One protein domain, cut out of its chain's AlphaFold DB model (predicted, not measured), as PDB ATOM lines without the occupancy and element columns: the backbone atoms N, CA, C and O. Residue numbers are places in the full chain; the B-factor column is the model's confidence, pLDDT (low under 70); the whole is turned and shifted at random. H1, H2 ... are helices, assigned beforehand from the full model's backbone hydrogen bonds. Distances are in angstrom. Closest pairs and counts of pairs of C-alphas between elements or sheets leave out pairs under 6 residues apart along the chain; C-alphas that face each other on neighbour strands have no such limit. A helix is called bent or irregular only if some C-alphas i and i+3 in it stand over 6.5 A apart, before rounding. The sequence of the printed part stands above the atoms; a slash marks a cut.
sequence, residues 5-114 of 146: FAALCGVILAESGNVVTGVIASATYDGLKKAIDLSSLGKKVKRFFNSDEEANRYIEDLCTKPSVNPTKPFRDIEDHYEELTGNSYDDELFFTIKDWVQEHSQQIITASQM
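This is residues 5 to 114 of the 146 residues of an uncharacterized protein of Wohlfahrtiimonas sp. G9077 (UniProt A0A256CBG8). Four helices, H3, H4, H5 and H6, stand in a ring, with the hairpin of H4 and H5 opposite the nearly side-by-side H3 and H6; H5 and H6 come close without clearly touching. H1 packs on H5 and H6 toward one end of this ring, and the crossed pair H2 and H7 lies at that same end. The 110 printed residues hold seven named helices, H1 to H7 in order, and no named strand: the class is all helix, and the packing is mostly crossed. The whole is compact, with a radius of gyration of the C-alphas of 13.0 A and spans of 36 by 26 by 22 A.

H1 is residues 5 to 15, 15.4 A long, from C-alpha 5 at (36.349, 32.191, -24.282). H2 is residues 29 to 35. H3, residues 38 to 48, is 16.1 A long and irregular: C-alphas 44 and 47 are 7.1 A apart. H4, residues 52 to 64, is 18.3 A long, with C-alpha 52 at (18.911, 24.927, -22.269). H5, residues 73 to 85, is 18.3 A long, and H6, residues 91 to 103, is 18.5 A long. H7, residues 105 to 113, ends with C-alpha 113 at (40.469, 41.313, -36.841).

H1 touches H5 at residues 73 to 74 alone, opposite ways at a steep tilt of 38 degrees; the closest C-alphas, of Leu 8 and Pro 73, are 5.3 A apart. H1 touches H6 at residues 98 to 102 alone, about perpendicular at 75 degrees, closest at C-alphas Cys 9 and Val 101, 6.6 A. H1 and H4 only just touch, only at their ends, with 3 pairs of C-alphas within 8 A; the closest are Phe 5 and Cys 63, 5.1 A. H2 touches H7 at a steep tilt of 59 degrees, closest at C-alphas Ala 35 and Ala 111, 5.7 A. H3 touches H4 at a steep tilt of 58 degrees, closest at C-alphas Lys 46 and Ala 55, 5.4 A. H3 touches H6 at a shallow tilt of 20 degrees, opposite ways, closest at C-alphas Val 45 and Leu 93, 6.6 A. H4 and H5 form a helical hairpin with a steep tilt of 39 degrees, closest at C-alphas Tyr 58 and Tyr 81, 7.3 A. H4 and H6 are apart. Every O i to N i+4 pair is within hydrogen-bond range in H1, H2, H4, H5, H6 and H7; in H3, 5 of 7 are.

The two C-alphas farthest apart, of Ser 88 and Met 114, are 37.2 A apart. The printed part has no cut. The link from H1 to H2, residues 16 to 28, is long. Mean pLDDT of the printed part is 81.0; residues 16 to 35 and 112 to 114 are under 70.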
ATOM      1  N   PHE A   5      36.523  32.544 -22.877       86.75
ATOM      2  CA  PHE A   5      36.349  32.191 -24.282       86.75
ATOM      3  C   PHE A   5      37.455  32.760 -25.187       86.75
ATOM      4  O   PHE A   5      37.950  32.064 -26.075       86.75
ATOM      5  N   ALA A   6      37.882  34.007 -24.960       80.75
ATOM      6  CA  ALA A   6      38.959  34.617 -25.742       80.75
ATOM      7  C   ALA A   6      40.314  33.931 -25.487       80.75
ATOM      8  O   ALA A   6      41.061  33.677 -26.434       80.75
ATOM      9  N   ALA A   7      40.612  33.590 -24.228       83.94
ATOM     10  CA  ALA A   7      41.801  32.818 -23.868       83.94
ATOM     11  C   ALA A   7      41.770  31.418 -24.504       83.94
ATOM     12  O   ALA A   7      42.756  30.992 -25.108       83.94
ATOM     13  N   LEU A   8      40.616  30.747 -24.446       87.00
ATOM     14  CA  LEU A   8      40.390  29.436 -25.052       87.00
ATOM     15  C   LEU A   8      40.656  29.443 -26.560       87.00
ATOM     16  O   LEU A   8      41.450  28.641 -27.052       87.00
ATOM     17  N   CYS A   9      40.037  30.375 -27.285       83.19
ATOM     18  CA  CYS A   9      40.241  30.525 -28.724       83.19
ATOM     19  C   CYS A   9      41.711  30.811 -29.052       83.19
ATOM     20  O   CYS A   9      42.249  30.232 -29.993       83.19
ATOM     21  N   GLY A  10      42.376  31.654 -28.255       79.56
ATOM     22  CA  GLY A  10      43.803  31.945 -28.397       79.56
ATOM     23  C   GLY A  10      44.675  30.695 -28.308       79.56
ATOM     24  O   GLY A  10      45.510  30.475 -29.184       79.56
ATOM     25  N   VAL A  11      44.456  29.856 -27.292       83.12
ATOM     26  CA  VAL A  11      45.229  28.618 -27.093       83.12
ATOM     27  C   VAL A  11      44.948  27.598 -28.197       83.12
ATOM     28  O   VAL A  11      45.888  27.107 -28.817       83.12
ATOM     29  N   ILE A  12      43.678  27.325 -28.510       84.31
ATOM     30  CA  ILE A  12      43.308  26.331 -29.534       84.31
ATOM     31  C   ILE A  12      43.837  26.734 -30.912       84.31
ATOM     32  O   ILE A  12      44.357  25.902 -31.659       84.31
ATOM     33  N   LEU A  13      43.716  28.015 -31.267       79.06
ATOM     34  CA  LEU A  13      44.148  28.484 -32.578       79.06
ATOM     35  C   LEU A  13      45.676  28.529 -32.687       79.06
ATOM     36  O   LEU A  13      46.198  28.149 -33.736       79.06
ATOM     37  N   ALA A  14      46.386  28.842 -31.595       77.31
ATOM     38  CA  ALA A  14      47.839  28.690 -31.524       77.31
ATOM     39  C   ALA A  14      48.285  27.239 -31.778       77.31
ATOM     40  O   ALA A  14      49.197  27.010 -32.571       77.31
ATOM     41  N   GLU A  15      47.620  26.263 -31.144       73.56
ATOM     42  CA  GLU A  15      47.910  24.830 -31.317       73.56
ATOM     43  C   GLU A  15      47.671  24.352 -32.753       73.56
ATOM     44  O   GLU A  15      48.416  23.517 -33.262       73.56
ATOM     45  N   SER A  16      46.659  24.897 -33.433       67.75
ATOM     46  CA  SER A  16      46.342  24.541 -34.826       67.75
ATOM     47  C   SER A  16      47.296  25.139 -35.874       67.75
ATOM     48  O   SER A  16      47.087  24.938 -37.068       67.75
ATOM     49  N   GLY A  17      48.333  25.881 -35.464       62.97
ATOM     50  CA  GLY A  17      49.279  26.534 -36.382       62.97
ATOM     51  C   GLY A  17      48.715  27.774 -37.086       62.97
ATOM     52  O   GLY A  17      49.396  28.376 -37.916       62.97
ATOM     53  N   ASN A  18      47.496  28.194 -36.735       56.16
ATOM     54  CA  ASN A  18      46.904  29.443 -37.193       56.16
ATOM     55  C   ASN A  18      47.549  30.599 -36.408       56.16
ATOM     56  O   ASN A  18      47.232  30.837 -35.244       56.16
ATOM     57  N   VAL A  19      48.496  31.302 -37.039       49.84
ATOM     58  CA  VAL A  19      49.332  32.376 -36.461       49.84
ATOM     59  C   VAL A  19      48.512  33.649 -36.170       49.84
ATOM     60  O   VAL A  19      48.717  34.696 -36.775       49.84
ATOM     61  N   VAL A  20      47.537  33.572 -35.261       53.03
ATOM     62  CA  VAL A  20      46.652  34.695 -34.888       53.03
ATOM     63  C   VAL A  20      46.571  34.838 -33.360       53.03
ATOM     64  O   VAL A  20      45.539  35.168 -32.785       53.03
ATOM     65  N   THR A  21      47.682  34.599 -32.660       49.50
ATOM     66  CA  THR A  21      47.743  34.660 -31.187       49.50
ATOM     67  C   THR A  21      47.590  36.073 -30.617       49.50
ATOM     68  O   THR A  21      47.200  36.226 -29.463       49.50
ATOM     69  N   GLY A  22      47.847  37.116 -31.414       47.59
ATOM     70  CA  GLY A  22      47.801  38.509 -30.954       47.59
ATOM     71  C   GLY A  22      46.433  39.200 -31.022       47.59
ATOM     72  O   GLY A  22      46.272  40.247 -30.404       47.59
ATOM     73  N   VAL A  23      45.456  38.662 -31.763       48.47
ATOM     74  CA  VAL A  23      44.287  39.453 -32.221       48.47
ATOM     75  C   VAL A  23      42.967  39.062 -31.537       48.47
ATOM     76  O   VAL A  23      42.050  39.874 -31.433       48.47
ATOM     77  N   ILE A  24      42.867  37.862 -30.961       55.38
ATOM     78  CA  ILE A  24      41.621  37.386 -30.325       55.38
ATOM     79  C   ILE A  24      41.313  38.123 -29.014       55.38
ATOM     80  O   ILE A  24      40.149  38.305 -28.663       55.38
ATOM     81  N   ALA A  25      42.338  38.640 -28.332       49.62
ATOM     82  CA  ALA A  25      42.196  39.356 -27.063       49.62
ATOM     83  C   ALA A  25      41.370  40.660 -27.154       49.62
ATOM     84  O   ALA A  25      40.950  41.181 -26.119       49.62
ATOM     85  N   SER A  26      41.135  41.189 -28.361       49.38
ATOM     86  CA  SER A  26      40.381  42.430 -28.601       49.38
ATOM     87  C   SER A  26      38.930  42.232 -29.049       49.38
ATOM     88  O   SER A  26      38.187  43.214 -29.106       49.38
ATOM     89  N   ALA A  27      38.498  41.001 -29.345       56.38
ATOM     90  CA  ALA A  27      37.118  40.744 -29.743       56.38
ATOM     91  C   ALA A  27      36.191  40.861 -28.523       56.38
ATOM     92  O   ALA A  27      36.236  40.038 -27.609       56.38
ATOM     93  N   THR A  28      35.351  41.896 -28.478       57.75
ATOM     94  CA  THR A  28      34.321  42.016 -27.439       57.75
ATOM     95  C   THR A  28      33.234  40.963 -27.658       57.75
ATOM     96  O   THR A  28      32.952  40.576 -28.793       57.75
ATOM     97  N   TYR A  29      32.583  40.514 -26.580       59.69
ATOM     98  CA  TYR A  29      31.458  39.572 -26.644       59.69
ATOM     99  C   TYR A  29      30.376  39.993 -27.654       59.69
ATOM    100  O   TYR A  29      29.889  39.166 -28.422       59.69
ATOM    101  N   ASP A  30      30.070  41.292 -27.724       59.16
ATOM    102  CA  ASP A  30      29.121  41.856 -28.692       59.16
ATOM    103  C   ASP A  30      29.607  41.772 -30.147       59.16
ATOM    104  O   ASP A  30      28.794  41.657 -31.066       59.16
ATOM    105  N   GLY A  31      30.922  41.834 -30.374       63.16
ATOM    106  CA  GLY A  31      31.529  41.621 -31.686       63.16
ATOM    107  C   GLY A  31      31.484  40.152 -32.104       63.16
ATOM    108  O   GLY A  31      31.099  39.839 -33.230       63.16
ATOM    109  N   LEU A  32      31.783  39.247 -31.166       65.88
ATOM    110  CA  LEU A  32      31.719  37.798 -31.379       65.88
ATOM    111  C   LEU A  32      30.286  37.330 -31.670       65.88
ATOM    112  O   LEU A  32      30.077  36.621 -32.647       65.88
ATOM    113  N   LYS A  33      29.287  37.803 -30.909       65.75
ATOM    114  CA  LYS A  33      27.857  37.503 -31.132       65.75
ATOM    115  C   LYS A  33      27.342  37.916 -32.514       65.75
ATOM    116  O   LYS A  33      26.404  37.309 -33.019       65.75
ATOM    117  N   LYS A  34      27.903  38.973 -33.106       67.31
ATOM    118  CA  LYS A  34      27.497  39.464 -34.435       67.31
ATOM    119  C   LYS A  34      28.140  38.688 -35.578       67.31
ATOM    120  O   LYS A  34      27.594  38.680 -36.676       67.31
ATOM    121  N   ALA A  35      29.302  38.094 -35.328       67.94
ATOM    122  CA  ALA A  35      30.106  37.438 -36.350       67.94
ATOM    123  C   ALA A  35      30.028  35.905 -36.294       67.94
ATOM    124  O   ALA A  35      30.343  35.257 -37.290       67.94
ATOM    125  N   ILE A  36      29.626  35.329 -35.156       76.56
ATOM    126  CA  ILE A  36      29.647  33.886 -34.912       76.56
ATOM    127  C   ILE A  36      28.315  33.435 -34.304       76.56
ATOM    128  O   ILE A  36      27.801  34.049 -33.366       76.56
ATOM    129  N   ASP A  37      27.776  32.321 -34.803       80.94
ATOM    130  CA  ASP A  37      26.558  31.710 -34.270       80.94
ATOM    131  C   ASP A  37      26.835  30.912 -32.982       80.94
ATOM    132  O   ASP A  37      26.949  29.684 -32.994       80.94
ATOM    133  N   LEU A  38      26.902  31.610 -31.844       82.12
ATOM    134  CA  LEU A  38      27.058  30.987 -30.519       82.12
ATOM    135  C   LEU A  38      25.885  30.067 -30.135       82.12
ATOM    136  O   LEU A  38      26.042  29.213 -29.262       82.12
ATOM    137  N   SER A  39      24.721  30.183 -30.790       82.69
ATOM    138  CA  SER A  39      23.591  29.284 -30.516       82.69
ATOM    139  C   SER A  39      23.891  27.847 -30.952       82.69
ATOM    140  O   SER A  39      23.413  26.890 -30.336       82.69
ATOM    141  N   SER A  40      24.728  27.681 -31.981       86.88
ATOM    142  CA  SER A  40      25.191  26.367 -32.426       86.88
ATOM    143  C   SER A  40      26.085  25.690 -31.380       86.88
ATOM    144  O   SER A  40      25.927  24.491 -31.142       86.88
ATOM    145  N   LEU A  41      26.938  26.457 -30.684       88.12
ATOM    146  CA  LEU A  41      27.729  25.961 -29.557       88.12
ATOM    147  C   LEU A  41      26.814  25.506 -28.416       88.12
ATOM    148  O   LEU A  41      26.975  24.391 -27.928       88.12
ATOM    149  N   GLY A  42      25.801  26.313 -28.070       87.44
ATOM    150  CA  GLY A  42      24.790  25.984 -27.051       87.44
ATOM    151  C   GLY A  42      24.119  24.644 -27.297       87.44
ATOM    152  O   GLY A  42      24.054  23.799 -26.406       87.44
ATOM    153  N   LYS A  43      23.715  24.391 -28.544       88.69
ATOM    154  CA  LYS A  43      23.119  23.109 -28.940       88.69
ATOM    155  C   LYS A  43      24.089  21.934 -28.802       88.69
ATOM    156  O   LYS A  43      23.651  20.860 -28.398       88.69
ATOM    157  N   LYS A  44      25.374  22.118 -29.132       89.94
ATOM    158  CA  LYS A  44      26.388  21.054 -29.010       89.94
ATOM    159  C   LYS A  44      26.685  20.719 -27.549       89.94
ATOM    160  O   LYS A  44      26.772  19.543 -27.207       89.94
ATOM    161  N   VAL A  45      26.799  21.733 -26.691       90.75
ATOM    162  CA  VAL A  45      27.143  21.527 -25.277       90.75
ATOM    163  C   VAL A  45      25.936  21.202 -24.399       90.75
ATOM    164  O   VAL A  45      26.120  20.714 -23.292       90.75
ATOM    165  N   LYS A  46      24.701  21.388 -24.883       91.38
ATOM    166  CA  LYS A  46      23.460  21.105 -24.139       91.38
ATOM    167  C   LYS A  46      23.463  19.756 -23.419       91.38
ATOM    168  O   LYS A  46      22.952  19.666 -22.314       91.38
ATOM    169  N   ARG A  47      24.033  18.712 -24.031       92.00
ATOM    170  CA  ARG A  47      24.069  17.356 -23.453       92.00
ATOM    171  C   ARG A  47      24.783  17.270 -22.096       92.00
ATOM    172  O   ARG A  47      24.571  16.298 -21.385       92.00
ATOM    173  N   PHE A  48      25.610  18.262 -21.765       92.06
ATOM    174  CA  PHE A  48      26.342  18.362 -20.503       92.06
ATOM    175  C   PHE A  48      25.581  19.151 -19.423       92.06
ATOM    176  O   PHE A  48      26.082  19.291 -18.311       92.06
ATOM    177  N   PHE A  49      24.394  19.680 -19.734       92.62
ATOM    178  CA  PHE A  49      23.585  20.507 -18.835       92.62
ATOM    179  C   PHE A  49      22.185  19.918 -18.664       92.62
ATOM    180  O   PHE A  49      21.686  19.196 -19.532       92.62
ATOM    181  N   ASN A  50      21.518  20.250 -17.557       88.81
ATOM    182  CA  ASN A  50      20.165  19.756 -17.298       88.81
ATOM    183  C   ASN A  50      19.107  20.532 -18.094       88.81
ATOM    184  O   ASN A  50      18.015  20.017 -18.340       88.81
ATOM    185  N   SER A  51      19.417  21.767 -18.498       89.44
ATOM    186  CA  SER A  51      18.507  22.640 -19.238       89.44
ATOM    187  C   SER A  51      19.213  23.471 -20.312       89.44
ATOM    188  O   SER A  51      20.428  23.682 -20.286       89.44
ATOM    189  N   ASP A  52      18.426  23.965 -21.274       87.00
ATOM    190  CA  ASP A  52      18.911  24.927 -22.269       87.00
ATOM    191  C   ASP A  52      19.349  26.238 -21.600       87.00
ATOM    192  O   ASP A  52      20.302  26.880 -22.044       87.00
ATOM    193  N   GLU A  53      18.677  26.641 -20.520       88.31
ATOM    194  CA  GLU A  53      19.008  27.836 -19.749       88.31
ATOM    195  C   GLU A  53      20.402  27.742 -19.113       88.31
ATOM    196  O   GLU A  53      21.170  28.701 -19.204       88.31
ATOM    197  N   GLU A  54      20.755  26.597 -18.521       90.00
ATOM    198  CA  GLU A  54      22.090  26.365 -17.952       90.00
ATOM    199  C   GLU A  54      23.175  26.406 -19.030       90.00
ATOM    200  O   GLU A  54      24.171  27.112 -18.869       90.00
ATOM    201  N   ALA A  55      22.956  25.725 -20.160       89.94
ATOM    202  CA  ALA A  55      23.905  25.709 -21.272       89.94
ATOM    203  C   ALA A  55      24.141  27.114 -21.858       89.94
ATOM    204  O   ALA A  55      25.276  27.505 -22.137       89.94
ATOM    205  N   ASN A  56      23.073  27.900 -22.024       88.06
ATOM    206  CA  ASN A  56      23.171  29.265 -22.539       88.06
ATOM    207  C   ASN A  56      23.876  30.198 -21.550       88.06
ATOM    208  O   ASN A  56      24.731  30.985 -21.961       88.06
ATOM    209  N   ARG A  57      23.555  30.083 -20.255       89.75
ATOM    210  CA  ARG A  57      24.215  30.854 -19.196       89.75
ATOM    211  C   ARG A  57      25.702  30.528 -19.118       89.75
ATOM    212  O   ARG A  57      26.514  31.439 -19.010       89.75
ATOM    213  N   TYR A  58      26.059  29.253 -19.248       91.81
ATOM    214  CA  TYR A  58      27.451  28.826 -19.291       91.81
ATOM    215  C   TYR A  58      28.221  29.505 -20.429       91.81
ATOM    216  O   TYR A  58      29.279  30.085 -20.201       91.81
ATOM    217  N   ILE A  59      27.672  29.506 -21.648       89.06
ATOM    218  CA  ILE A  59      28.308  30.161 -22.803       89.06
ATOM    219  C   ILE A  59      28.413  31.672 -22.607       89.06
ATOM    220  O   ILE A  59      29.440  32.268 -22.936       89.06
ATOM    221  N   GLU A  60      27.366  32.306 -22.083       87.38
ATOM    222  CA  GLU A  60      27.396  33.731 -21.763       87.38
ATOM    223  C   GLU A  60      28.496  34.065 -20.757       87.38
ATOM    224  O   GLU A  60      29.281  34.991 -20.983       87.38
ATOM    225  N   ASP A  61      28.616  33.268 -19.701       89.50
ATOM    226  CA  ASP A  61      29.661  33.425 -18.701       89.50
ATOM    227  C   ASP A  61      31.054  33.214 -19.306       89.50
ATOM    228  O   ASP A  61      31.935  34.038 -19.071       89.50
ATOM    229  N   LEU A  62      31.272  32.200 -20.155       88.69
ATOM    230  CA  LEU A  62      32.568  32.010 -20.823       88.69
ATOM    231  C   LEU A  62      32.983  33.246 -21.630       88.69
ATOM    232  O   LEU A  62      34.164  33.604 -21.692       88.69
ATOM    233  N   CYS A  63      32.021  33.910 -22.263       84.75
ATOM    234  CA  CYS A  63      32.299  35.076 -23.081       84.75
ATOM    235  C   CYS A  63      32.378  36.398 -22.304       84.75
ATOM    236  O   CYS A  63      32.814  37.388 -22.893       84.75
ATOM    237  N   THR A  64      31.974  36.442 -21.033       83.69
ATOM    238  CA  THR A  64      31.906  37.681 -20.231       83.69
ATOM    239  C   THR A  64      32.803  37.652 -18.997       83.69
ATOM    240  O   THR A  64      33.407  38.676 -18.666       83.69
ATOM    241  N   LYS A  65      32.952  36.495 -18.341       86.75
ATOM    242  CA  LYS A  65      33.836  36.320 -17.189       86.75
ATOM    243  C   LYS A  65      35.306  36.425 -17.619       86.75
ATOM    244  O   LYS A  65      35.694  35.880 -18.661       86.75
ATOM    245  N   PRO A  66      36.147  37.118 -16.832       85.81
ATOM    246  CA  PRO A  66      37.584  37.138 -17.059       85.81
ATOM    247  C   PRO A  66      38.193  35.750 -16.871       85.81
ATOM    248  O   PRO A  66      37.808  35.014 -15.967       85.81
ATOM    249  N   SER A  67      39.189  35.430 -17.693       86.50
ATOM    250  CA  SER A  67      40.013  34.236 -17.504       86.50
ATOM    251  C   SER A  67      40.936  34.417 -16.297       86.50
ATOM    252  O   SER A  67      41.662  35.415 -16.215       86.50
ATOM    253  N   VAL A  68      40.916  33.453 -15.374       88.62
ATOM    254  CA  VAL A  68      41.857  33.378 -14.244       88.62
ATOM    255  C   VAL A  68      43.150  32.698 -14.700       88.62
ATOM    256  O   VAL A  68      44.243  33.110 -14.307       88.62
ATOM    257  N   ASN A  69      43.035  31.713 -15.596       83.94
ATOM    258  CA  ASN A  69      44.134  30.922 -16.136       83.94
ATOM    259  C   ASN A  69      44.282  31.125 -17.661       83.94
ATOM    260  O   ASN A  69      44.074  30.187 -18.433       83.94
ATOM    261  N   PRO A  70      44.733  32.299 -18.148       77.75
ATOM    262  CA  PRO A  70      44.745  32.612 -19.582       77.75
ATOM    263  C   PRO A  70      45.671  31.719 -20.422       77.75
ATOM    264  O   PRO A  70      45.473  31.581 -21.625       77.75
ATOM    265  N   THR A  71      46.682  31.099 -19.809       78.19
ATOM    266  CA  THR A  71      47.580  30.134 -20.469       78.19
ATOM    267  C   THR A  71      47.088  28.689 -20.368       78.19
ATOM    268  O   THR A  71      47.631  27.811 -21.036       78.19
ATOM    269  N   LYS A  72      46.082  28.430 -19.525       86.44
ATOM    270  CA  LYS A  72      45.462  27.120 -19.284       86.44
ATOM    271  C   LYS A  72      43.937  27.273 -19.148       86.44
ATOM    272  O   LYS A  72      43.385  26.912 -18.109       86.44
ATOM    273  N   PRO A  73      43.250  27.784 -20.187       85.31
ATOM    274  CA  PRO A  73      41.829  28.130 -20.117       85.31
ATOM    275  C   PRO A  73      40.914  26.915 -19.915       85.31
ATOM    276  O   PRO A  73      39.766  27.087 -19.533       85.31
ATOM    277  N   PHE A  74      41.414  25.690 -20.116       87.81
ATOM    278  CA  PHE A  74      40.683  24.466 -19.774       87.81
ATOM    279  C   PHE A  74      40.311  24.406 -18.283       87.81
ATOM    280  O   PHE A  74      39.222  23.954 -17.964       87.81
ATOM    281  N   ARG A  75      41.160  24.937 -17.388       89.81
ATOM    282  CA  ARG A  75      40.859  25.008 -15.949       89.81
ATOM    283  C   ARG A  75      39.716  25.966 -15.660       89.81
ATOM    284  O   ARG A  75      38.845  25.654 -14.875       89.81
ATOM    285  N   ASP A  76      39.693  27.105 -16.349       89.38
ATOM    286  CA  ASP A  76      38.604  28.071 -16.195       89.38
ATOM    287  C   ASP A  76      37.267  27.504 -16.718       89.38
ATOM    288  O   ASP A  76      36.208  27.865 -16.215       89.38
ATOM    289  N   ILE A  77      37.304  26.626 -17.731       91.44
ATOM    290  CA  ILE A  77      36.128  25.902 -18.244       91.44
ATOM    291  C   ILE A  77      35.631  24.881 -17.222       91.44
ATOM    292  O   ILE A  77      34.428  24.844 -16.960       91.44
ATOM    293  N   GLU A  78      36.545  24.077 -16.678       93.12
ATOM    294  CA  GLU A  78      36.289  23.084 -15.631       93.12
ATOM    295  C   GLU A  78      35.702  23.753 -14.385       93.12
ATOM    296  O   GLU A  78      34.538  23.518 -14.064       93.12
ATOM    297  N   ASP A  79      36.441  24.686 -13.780       92.31
ATOM    298  CA  ASP A  79      36.047  25.396 -12.561       92.31
ATOM    299  C   ASP A  79      34.667  26.055 -12.719       92.31
ATOM    300  O   ASP A  79      33.808  25.950 -11.844       92.31
ATOM    301  N   HIS A  80      34.423  26.715 -13.859       91.88
ATOM    302  CA  HIS A  80      33.148  27.393 -14.103       91.88
ATOM    303  C   HIS A  80      31.994  26.412 -14.360       91.88
ATOM    304  O   HIS A  80      30.845  26.704 -14.026       91.88
ATOM    305  N   TYR A  81      32.269  25.246 -14.952       93.19
ATOM    306  CA  TYR A  81      31.249  24.216 -15.168       93.19
ATOM    307  C   TYR A  81      30.816  23.599 -13.839       93.19
ATOM    308  O   TYR A  81      29.615  23.490 -13.570       93.19
ATOM    309  N   GLU A  82      31.787  23.244 -12.997       93.38
ATOM    310  CA  GLU A  82      31.533  22.674 -11.675       93.38
ATOM    311  C   GLU A  82      30.858  23.698 -10.749       93.38
ATOM    312  O   GLU A  82      29.916  23.350 -10.039       93.38
ATOM    313  N   GLU A  83      31.251  24.981 -10.813       92.00
ATOM    314  CA  GLU A  83      30.595  26.070 -10.071       92.00
ATOM    315  C   GLU A  83      29.123  26.232 -10.481       92.00
ATOM    316  O   GLU A  83      28.251  26.400  -9.624       92.00
ATOM    317  N   LEU A  84      28.832  26.202 -11.786       90.38
ATOM    318  CA  LEU A  84      27.486  26.454 -12.299       90.38
ATOM    319  C   LEU A  84      26.537  25.274 -12.064       90.38
ATOM    320  O   LEU A  84      25.370  25.491 -11.736       90.38
ATOM    321  N   THR A  85      27.015  24.049 -12.280       90.25
ATOM    322  CA  THR A  85      26.163  22.848 -12.311       90.25
ATOM    323  C   THR A  85      26.222  22.024 -11.027       90.25
ATOM    324  O   THR A  85      25.302  21.253 -10.758       90.25
ATOM    325  N   GLY A  86      27.296  22.153 -10.239       89.62
ATOM    326  CA  GLY A  86      27.586  21.271  -9.105       89.62
ATOM    327  C   GLY A  86      27.909  19.822  -9.494       89.62
ATOM    328  O   GLY A  86      28.011  18.971  -8.610       89.62
ATOM    329  N   ASN A  87      28.042  19.528 -10.791       89.00
ATOM    330  CA  ASN A  87      28.371  18.206 -11.314       89.00
ATOM    331  C   ASN A  87      29.881  18.060 -11.521       89.00
ATOM    332  O   ASN A  87      30.588  19.051 -11.679       89.00
ATOM    333  N   SER A  88      30.362  16.816 -11.571       89.44
ATOM    334  CA  SER A  88      31.744  16.534 -11.966       89.44
ATOM    335  C   SER A  88      31.978  16.900 -13.424       89.44
ATOM    336  O   SER A  88      31.147  16.597 -14.284       89.44
ATOM    337  N   TYR A  89      33.128  17.506 -13.690       90.88
ATOM    338  CA  TYR A  89      33.543  17.845 -15.040       90.88
ATOM    339  C   TYR A  89      33.735  16.617 -15.947       90.88
ATOM    340  O   TYR A  89      34.261  15.586 -15.528       90.88
ATOM    341  N   ASP A  90      33.324  16.754 -17.211       90.81
ATOM    342  CA  ASP A  90      33.551  15.780 -18.282       90.81
ATOM    343  C   ASP A  90      34.457  16.405 -19.353       90.81
ATOM    344  O   ASP A  90      34.092  17.406 -19.979       90.81
ATOM    345  N   ASP A  91      35.619  15.793 -19.598       91.00
ATOM    346  CA  ASP A  91      36.588  16.238 -20.606       91.00
ATOM    347  C   ASP A  91      35.976  16.337 -22.015       91.00
ATOM    348  O   ASP A  91      36.418  17.152 -22.836       91.00
ATOM    349  N   GLU A  92      34.928  15.558 -22.321       92.62
ATOM    350  CA  GLU A  92      34.205  15.673 -23.590       92.62
ATOM    351  C   GLU A  92      33.609  17.072 -23.809       92.62
ATOM    352  O   GLU A  92      33.446  17.486 -24.964       92.62
ATOM    353  N   LEU A  93      33.303  17.825 -22.745       91.75
ATOM    354  CA  LEU A  93      32.845  19.210 -22.855       91.75
ATOM    355  C   LEU A  93      33.939  20.086 -23.472       91.75
ATOM    356  O   LEU A  93      33.667  20.826 -24.421       91.75
ATOM    357  N   PHE A  94      35.183  19.964 -22.995       91.25
ATOM    358  CA  PHE A  94      36.310  20.684 -23.590       91.25
ATOM    359  C   PHE A  94      36.512  20.291 -25.047       91.25
ATOM    360  O   PHE A  94      36.634  21.180 -25.890       91.25
ATOM    361  N   PHE A  95      36.506  18.994 -25.365       91.25
ATOM    362  CA  PHE A  95      36.670  18.544 -26.749       91.25
ATOM    363  C   PHE A  95      35.546  19.054 -27.655       91.25
ATOM    364  O   PHE A  95      35.820  19.548 -28.744       91.25
ATOM    365  N   THR A  96      34.303  19.064 -27.173       92.81
ATOM    366  CA  THR A  96      33.154  19.607 -27.916       92.81
ATOM    367  C   THR A  96      33.329  21.094 -28.224       92.81
ATOM    368  O   THR A  96      33.069  21.534 -29.347       92.81
ATOM    369  N   ILE A  97      33.784  21.882 -27.243       90.88
ATOM    370  CA  ILE A  97      34.053  23.312 -27.445       90.88
ATOM    371  C   ILE A  97      35.266  23.493 -28.368       90.88
ATOM    372  O   ILE A  97      35.240  24.352 -29.250       90.88
ATOM    373  N   LYS A  98      36.312  22.672 -28.210       89.69
ATOM    374  CA  LYS A  98      37.527  22.711 -29.030       89.69
ATOM    375  C   LYS A  98      37.225  22.459 -30.500       89.69
ATOM    376  O   LYS A  98      37.613  23.273 -31.337       89.69
ATOM    377  N   ASP A  99      36.499  21.391 -30.793       91.00
ATOM    378  CA  ASP A  99      36.099  21.034 -32.152       91.00
ATOM    379  C   ASP A  99      35.252  22.147 -32.766       91.00
ATOM    380  O   ASP A  99      35.492  22.572 -33.894       91.00
ATOM    381  N   TRP A 100      34.316  22.711 -31.996       91.31
ATOM    382  CA  TRP A 100      33.507  23.831 -32.467       91.31
ATOM    383  C   TRP A 100      34.351  25.080 -32.780       91.31
ATOM    384  O   TRP A 100      34.139  25.715 -33.816       91.31
ATOM    385  N   VAL A 101      35.336  25.419 -31.941       87.31
ATOM    386  CA  VAL A 101      36.267  26.536 -32.193       87.31
ATOM    387  C   VAL A 101      37.093  26.286 -33.454       87.31
ATOM    388  O   VAL A 101      37.331  27.216 -34.223       87.31
ATOM    389  N   GLN A 102      37.518  25.047 -33.700       86.75
ATOM    390  CA  GLN A 102      38.259  24.689 -34.910       86.75
ATOM    391  C   GLN A 102      37.383  24.780 -36.167       86.75
ATOM    392  O   GLN A 102      37.804  25.390 -37.155       86.75
ATOM    393  N   GLU A 103      36.148  24.269 -36.111       89.12
ATOM    394  CA  GLU A 103      35.145  24.374 -37.182       89.12
ATOM    395  C   GLU A 103      34.848  25.838 -37.556       89.12
ATOM    396  O   GLU A 103      34.710  26.168 -38.734       89.12
ATOM    397  N   HIS A 104      34.797  26.728 -36.560       86.31
ATOM    398  CA  HIS A 104      34.461  28.146 -36.738       86.31
ATOM    399  C   HIS A 104      35.693  29.064 -36.701       86.31
ATOM    400  O   HIS A 104      35.563  30.288 -36.627       86.31
ATOM    401  N   SER A 105      36.895  28.492 -36.801       81.25
ATOM    402  CA  SER A 105      38.176  29.198 -36.664       81.25
ATOM    403  C   SER A 105      38.278  30.422 -37.575       81.25
ATOM    404  O   SER A 105      38.637  31.505 -37.117       81.25
ATOM    405  N   GLN A 106      37.878  30.297 -38.842       79.62
ATOM    406  CA  GLN A 106      37.916  31.404 -39.799       79.62
ATOM    407  C   GLN A 106      36.987  32.563 -39.406       79.62
ATOM    408  O   GLN A 106      37.349  33.730 -39.573       79.62
ATOM    409  N   GLN A 107      35.802  32.263 -38.868       79.75
ATOM    410  CA  GLN A 107      34.856  33.280 -38.397       79.75
ATOM    411  C   GLN A 107      35.394  33.976 -37.146       79.75
ATOM    412  O   GLN A 107      35.353  35.200 -37.068       79.75
ATOM    413  N   ILE A 108      35.974  33.211 -36.216       79.62
ATOM    414  CA  ILE A 108      36.608  33.726 -34.995       79.62
ATOM    415  C   ILE A 108      37.782  34.649 -35.337       79.62
ATOM    416  O   ILE A 108      37.866  35.764 -34.821       79.62
ATOM    417  N   ILE A 109      38.653  34.228 -36.256       75.56
ATOM    418  CA  ILE A 109      39.782  35.033 -36.739       75.56
ATOM    419  C   ILE A 109      39.270  36.331 -37.366       75.56
ATOM    420  O   ILE A 109      39.731  37.412 -37.003       75.56
ATOM    421  N   THR A 110      38.271  36.239 -38.242       75.19
ATOM    422  CA  THR A 110      37.684  37.406 -38.911       75.19
ATOM    423  C   THR A 110      37.064  38.374 -37.898       75.19
ATOM    424  O   THR A 110      37.359  39.566 -37.929       75.19
ATOM    425  N   ALA A 111      36.277  37.865 -36.946       73.69
ATOM    426  CA  ALA A 111      35.663  38.653 -35.878       73.69
ATOM    427  C   ALA A 111      36.703  39.343 -34.987       73.69
ATOM    428  O   ALA A 111      36.474  40.454 -34.517       73.69
ATOM    429  N   SER A 112      37.851  38.699 -34.767       68.56
ATOM    430  CA  SER A 112      38.939  39.265 -33.970       68.56
ATOM    431  C   SER A 112      39.685  40.396 -34.676       68.56
ATOM    432  O   SER A 112      40.098  41.358 -34.032       68.56
ATOM    433  N   GLN A 113      39.830  40.298 -35.999       67.50
ATOM    434  CA  GLN A 113      40.469  41.313 -36.841       67.50
ATOM    435  C   GLN A 113      39.547  42.500 -37.130       67.50
ATOM    436  O   GLN A 113      40.020  43.574 -37.501       67.50
ATOM    437  N   MET A 114      38.234  42.323 -36.962       61.97
ATOM    438  CA  MET A 114      37.274  43.414 -37.028       61.97
ATOM    439  C   MET A 114      37.490  44.345 -35.834       61.97
ATOM    440  O   MET A 114      37.015  44.105 -34.724       61.97
TER     441      MET A 114